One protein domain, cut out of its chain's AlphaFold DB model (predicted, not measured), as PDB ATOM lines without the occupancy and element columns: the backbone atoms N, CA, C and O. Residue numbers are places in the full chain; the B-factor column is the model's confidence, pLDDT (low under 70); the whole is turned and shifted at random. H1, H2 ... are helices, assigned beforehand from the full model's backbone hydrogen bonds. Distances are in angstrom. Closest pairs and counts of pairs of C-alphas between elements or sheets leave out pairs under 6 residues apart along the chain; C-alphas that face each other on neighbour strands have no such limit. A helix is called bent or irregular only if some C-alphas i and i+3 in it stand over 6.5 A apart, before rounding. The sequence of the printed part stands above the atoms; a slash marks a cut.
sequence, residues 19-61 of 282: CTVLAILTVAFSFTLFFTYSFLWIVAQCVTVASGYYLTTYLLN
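This is residues 19 to 61 of the 282 residues of the protein "PXA domain-containing protein" of Gongylonema pulchrum (UniProt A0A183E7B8). The longer helix H2 and the shorter H1 make a wide, open V, joined near their ends by a tight link, with nothing packed between the arms. The printed part has 43 residues with two named helices, H1 then H2, and no named strand; the class is all helix. It is extended, with a radius of gyration of the C-alphas of 17.2 A and spans of 54 by 20 by 6 A.

H2, residues 39 to 61, and H1, residues 19 to 36, are apart, with no C-alpha of the one within 8 A of the other. Residues 19 to 33, 35 to 41 and 43 to 61 stand free. In both helices every O i to N i+4 pair is within hydrogen-bond range.

H2 is 32.5 A long, from C-alpha 39 at (24.167, -71.975, -24.697) to C-alpha 61 at (17.508, -95.612, -46.008). H1 is 25.2 A long and begins at C-alpha 19, at (53.329, -65.194, -20.089). Neither helix is bent.

The C-alphas of Thr 20 and Asn 61, the two farthest apart, are 54.1 A from each other. The printed part has no cut. Its mean pLDDT is 73.6, with residues 19 to 20, 32 to 37, 39 to 40, 57 and 59 to 61 under 70.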
ATOM      1  N   CYS A  19      54.099 -63.951 -20.021       60.06
ATOM      2  CA  CYS A  19      53.329 -65.194 -20.089       60.06
ATOM      3  C   CYS A  19      52.077 -65.173 -19.199       60.06
ATOM      4  O   CYS A  19      51.038 -65.688 -19.609       60.06
ATOM      5  N   THR A  20      52.133 -64.564 -18.009       67.38
ATOM      6  CA  THR A  20      50.950 -64.455 -17.138       67.38
ATOM      7  C   THR A  20      49.899 -63.519 -17.721       67.38
ATOM      8  O   THR A  20      48.714 -63.827 -17.651       67.38
ATOM      9  N   VAL A  21      50.309 -62.422 -18.363       74.19
ATOM     10  CA  VAL A  21      49.375 -61.501 -19.031       74.19
ATOM     11  C   VAL A  21      48.705 -62.172 -20.232       74.19
ATOM     12  O   VAL A  21      47.491 -62.066 -20.380       74.19
ATOM     13  N   LEU A  22      49.447 -62.938 -21.040       74.12
ATOM     14  CA  LEU A  22      48.866 -63.695 -22.155       74.12
ATOM     15  C   LEU A  22      47.897 -64.789 -21.680       74.12
ATOM     16  O   LEU A  22      46.828 -64.931 -22.265       74.12
ATOM     17  N   ALA A  23      48.218 -65.506 -20.598       75.94
ATOM     18  CA  ALA A  23      47.326 -66.516 -20.025       75.94
ATOM     19  C   ALA A  23      46.033 -65.907 -19.451       75.94
ATOM     20  O   ALA A  23      44.955 -66.475 -19.598       75.94
ATOM     21  N   ILE A  24      46.114 -64.728 -18.831       80.31
ATOM     22  CA  ILE A  24      44.929 -64.024 -18.321       80.31
ATOM     23  C   ILE A  24      44.062 -63.521 -19.484       80.31
ATOM     24  O   ILE A  24      42.838 -63.632 -19.423       80.31
ATOM     25  N   LEU A  25      44.671 -63.028 -20.567       79.50
ATOM     26  CA  LEU A  25      43.946 -62.562 -21.753       79.50
ATOM     27  C   LEU A  25      43.265 -63.706 -22.517       79.50
ATOM     28  O   LEU A  25      42.137 -63.527 -22.971       79.50
ATOM     29  N   THR A  26      43.880 -64.888 -22.622       78.56
ATOM     30  CA  THR A  26      43.245 -66.052 -23.269       78.56
ATOM     31  C   THR A  26      42.100 -66.621 -22.439       78.56
ATOM     32  O   THR A  26      41.067 -66.996 -23.001       78.56
ATOM     33  N   VAL A  27      42.233 -66.637 -21.110       81.56
ATOM     34  CA  VAL A  27      41.154 -67.055 -20.204       81.56
ATOM     35  C   VAL A  27      40.008 -66.043 -20.230       81.56
ATOM     36  O   VAL A  27      38.853 -66.447 -20.330       81.56
ATOM     37  N   ALA A  28      40.296 -64.738 -20.242       79.50
ATOM     38  CA  ALA A  28      39.278 -63.694 -20.370       79.50
ATOM     39  C   ALA A  28      38.577 -63.716 -21.743       79.50
ATOM     40  O   ALA A  28      37.362 -63.533 -21.815       79.50
ATOM     41  N   PHE A  29      39.305 -63.999 -22.828       79.38
ATOM     42  CA  PHE A  29      38.740 -64.167 -24.173       79.38
ATOM     43  C   PHE A  29      37.864 -65.424 -24.281       79.38
ATOM     44  O   PHE A  29      36.769 -65.381 -24.831       79.38
ATOM     45  N   SER A  30      38.287 -66.536 -23.676       70.69
ATOM     46  CA  SER A  30      37.486 -67.766 -23.622       70.69
ATOM     47  C   SER A  30      36.238 -67.596 -22.749       70.69
ATOM     48  O   SER A  30      35.163 -68.064 -23.109       70.69
ATOM     49  N   PHE A  31      36.351 -66.875 -21.627       73.25
ATOM     50  CA  PHE A  31      35.232 -66.557 -20.738       73.25
ATOM     51  C   PHE A  31      34.231 -65.599 -21.396       73.25
ATOM     52  O   PHE A  31      33.024 -65.781 -21.265       73.25
ATOM     53  N   THR A  32      34.712 -64.616 -22.162       66.38
ATOM     54  CA  THR A  32      33.839 -63.739 -22.954       66.38
ATOM     55  C   THR A  32      33.180 -64.498 -24.097       66.38
ATOM     56  O   THR A  32      31.974 -64.366 -24.219       66.38
ATOM     57  N   LEU A  33      33.878 -65.377 -24.829       63.75
ATOM     58  CA  LEU A  33      33.263 -66.253 -25.841       63.75
ATOM     59  C   LEU A  33      32.189 -67.185 -25.257       63.75
ATOM     60  O   LEU A  33      31.137 -67.360 -25.874       63.75
ATOM     61  N   PHE A  34      32.426 -67.725 -24.058       62.53
ATOM     62  CA  PHE A  34      31.478 -68.566 -23.320       62.53
ATOM     63  C   PHE A  34      30.215 -67.801 -22.880       62.53
ATOM     64  O   PHE A  34      29.139 -68.390 -22.808       62.53
ATOM     65  N   PHE A  35      30.321 -66.490 -22.629       60.75
ATOM     66  CA  PHE A  35      29.187 -65.625 -22.273       60.75
ATOM     67  C   PHE A  35      28.546 -64.898 -23.472       60.75
ATOM     68  O   PHE A  35      27.359 -64.579 -23.411       60.75
ATOM     69  N   THR A  36      29.279 -64.639 -24.563       63.84
ATOM     70  CA  THR A  36      28.764 -63.954 -25.766       63.84
ATOM     71  C   THR A  36      28.028 -64.898 -26.707       63.84
ATOM     72  O   THR A  36      27.074 -64.479 -27.358       63.84
ATOM     73  N   TYR A  37      28.426 -66.171 -26.769       66.88
ATOM     74  CA  TYR A  37      27.698 -67.189 -27.519       66.88
ATOM     75  C   TYR A  37      26.867 -68.016 -26.550       66.88
ATOM     76  O   TYR A  37      27.336 -68.957 -25.920       66.88
ATOM     77  N   SER A  38      25.610 -67.593 -26.418       72.12
ATOM     78  CA  SER A  38      24.588 -68.225 -25.587       72.12
ATOM     79  C   SER A  38      24.601 -69.752 -25.750       72.12
ATOM     80  O   SER A  38      24.748 -70.241 -26.868       72.12
ATOM     81  N   PHE A  39      24.373 -70.512 -24.670       66.00
ATOM     82  CA  PHE A  39      24.167 -71.975 -24.697       66.00
ATOM     83  C   PHE A  39      23.237 -72.416 -25.845       66.00
ATOM     84  O   PHE A  39      23.455 -73.441 -26.483       66.00
ATOM     85  N   LEU A  40      22.261 -71.569 -26.179       67.19
ATOM     86  CA  LEU A  40      21.341 -71.729 -27.302       67.19
ATOM     87  C   LEU A  40      22.024 -71.849 -28.677       67.19
ATOM     88  O   LEU A  40      21.527 -72.586 -29.517       67.19
ATOM     89  N   TRP A  41      23.155 -71.183 -28.919       73.06
ATOM     90  CA  TRP A  41      23.916 -71.288 -30.171       73.06
ATOM     91  C   TRP A  41      24.685 -72.605 -30.278       73.06
ATOM     92  O   TRP A  41      24.724 -73.198 -31.351       73.06
ATOM     93  N   ILE A  42      25.244 -73.095 -29.168       74.94
ATOM     94  CA  ILE A  42      25.889 -74.416 -29.128       74.94
ATOM     95  C   ILE A  42      24.829 -75.498 -29.347       74.94
ATOM     96  O   ILE A  42      25.009 -76.378 -30.183       74.94
ATOM     97  N   VAL A  43      23.682 -75.382 -28.672       80.56
ATOM     98  CA  VAL A  43      22.544 -76.284 -28.876       80.56
ATOM     99  C   VAL A  43      22.035 -76.208 -30.317       80.56
ATOM    100  O   VAL A  43      21.802 -77.250 -30.918       80.56
ATOM    101  N   ALA A  44      21.931 -75.018 -30.914       78.94
ATOM    102  CA  ALA A  44      21.524 -74.861 -32.309       78.94
ATOM    103  C   ALA A  44      22.495 -75.551 -33.280       78.94
ATOM    104  O   ALA A  44      22.035 -76.236 -34.188       78.94
ATOM    105  N   GLN A  45      23.810 -75.443 -33.055       74.19
ATOM    106  CA  GLN A  45      24.824 -76.135 -33.860       74.19
ATOM    107  C   GLN A  45      24.785 -77.659 -33.672       74.19
ATOM    108  O   GLN A  45      24.914 -78.420 -34.628       74.19
ATOM    109  N   CYS A  46      24.549 -78.138 -32.450       81.31
ATOM    110  CA  CYS A  46      24.368 -79.568 -32.211       81.31
ATOM    111  C   CYS A  46      23.090 -80.099 -32.879       81.31
ATOM    112  O   CYS A  46      23.101 -81.195 -33.436       81.31
ATOM    113  N   VAL A  47      22.001 -79.323 -32.869       85.81
ATOM    114  CA  VAL A  47      20.726 -79.687 -33.505       85.81
ATOM    115  C   VAL A  47      20.838 -79.674 -35.029       85.81
ATOM    116  O   VAL A  47      20.308 -80.581 -35.670       85.81
ATOM    117  N   THR A  48      21.551 -78.725 -35.640       80.19
ATOM    118  CA  THR A  48      21.790 -78.731 -37.095       80.19
ATOM    119  C   THR A  48      22.649 -79.915 -37.527       80.19
ATOM    120  O   THR A  48      22.326 -80.566 -38.516       80.19
ATOM    121  N   VAL A  49      23.688 -80.272 -36.767       81.75
ATOM    122  CA  VAL A  49      24.511 -81.454 -37.076       81.75
ATOM    123  C   VAL A  49      23.719 -82.752 -36.885       81.75
ATOM    124  O   VAL A  49      23.748 -83.623 -37.753       81.75
ATOM    125  N   ALA A  50      22.961 -82.882 -35.791       84.81
ATOM    126  CA  ALA A  50      22.152 -84.071 -35.526       84.81
ATOM    127  C   ALA A  50      21.007 -84.233 -36.536       84.81
ATOM    128  O   ALA A  50      20.769 -85.341 -37.013       84.81
ATOM    129  N   SER A  51      20.329 -83.140 -36.900       81.62
ATOM    130  CA  SER A  51      19.293 -83.151 -37.939       81.62
ATOM    131  C   SER A  51      19.879 -83.443 -39.317       81.62
ATOM    132  O   SER A  51      19.284 -84.221 -40.050       81.62
ATOM    133  N   GLY A  52      21.068 -82.926 -39.645       81.38
ATOM    134  CA  GLY A  52      21.791 -83.275 -40.871       81.38
ATOM    135  C   GLY A  52      22.162 -84.759 -40.931       81.38
ATOM    136  O   GLY A  52      21.928 -85.408 -41.950       81.38
ATOM    137  N   TYR A  53      22.661 -85.333 -39.832       80.44
ATOM    138  CA  TYR A  53      22.964 -86.765 -39.734       80.44
ATOM    139  C   TYR A  53      21.705 -87.634 -39.868       80.44
ATOM    140  O   TYR A  53      21.684 -88.574 -40.664       80.44
ATOM    141  N   TYR A  54      20.631 -87.297 -39.146       81.00
ATOM    142  CA  TYR A  54      19.354 -88.012 -39.234       81.00
ATOM    143  C   TYR A  54      18.692 -87.876 -40.607       81.00
ATOM    144  O   TYR A  54      18.170 -88.853 -41.126       81.00
ATOM    145  N   LEU A  55      18.743 -86.695 -41.224       79.88
ATOM    146  CA  LEU A  55      18.207 -86.468 -42.563       79.88
ATOM    147  C   LEU A  55      18.996 -87.259 -43.608       79.88
ATOM    148  O   LEU A  55      18.397 -87.903 -44.458       79.88
ATOM    149  N   THR A  56      20.327 -87.269 -43.509       71.00
ATOM    150  CA  THR A  56      21.191 -88.022 -44.430       71.00
ATOM    151  C   THR A  56      20.953 -89.523 -44.291       71.00
ATOM    152  O   THR A  56      20.742 -90.205 -45.286       71.00
ATOM    153  N   THR A  57      20.901 -90.046 -43.065       68.31
ATOM    154  CA  THR A  57      20.633 -91.474 -42.815       68.31
ATOM    155  C   THR A  57      19.208 -91.887 -43.182       68.31
ATOM    156  O   THR A  57      19.019 -92.964 -43.737       68.31
ATOM    157  N   TYR A  58      18.209 -91.031 -42.953       72.38
ATOM    158  CA  TYR A  58      16.829 -91.268 -43.379       72.38
ATOM    159  C   TYR A  58      16.700 -91.261 -44.907       72.38
ATOM    160  O   TYR A  58      16.113 -92.177 -45.475       72.38
ATOM    161  N   LEU A  59      17.307 -90.281 -45.583       64.19
ATOM    162  CA  LEU A  59      17.326 -90.210 -47.045       64.19
ATOM    163  C   LEU A  59      18.059 -91.407 -47.655       64.19
ATOM    164  O   LEU A  59      17.543 -91.988 -48.601       64.19
ATOM    165  N   LEU A  60      19.197 -91.834 -47.101       61.91
ATOM    166  CA  LEU A  60      19.900 -93.036 -47.567       61.91
ATOM    167  C   LEU A  60      19.087 -94.323 -47.376       61.91
ATOM    168  O   LEU A  60      19.232 -95.251 -48.164       61.91
ATOM    169  N   ASN A  61      18.254 -94.396 -46.337       63.84
ATOM    170  CA  ASN A  61      17.508 -95.612 -46.008       63.84
ATOM    171  C   ASN A  61      16.112 -95.670 -46.663       63.84
ATOM    172  O   ASN A  61      15.510 -96.739 -46.728       63.84
TER     173      ASN A  61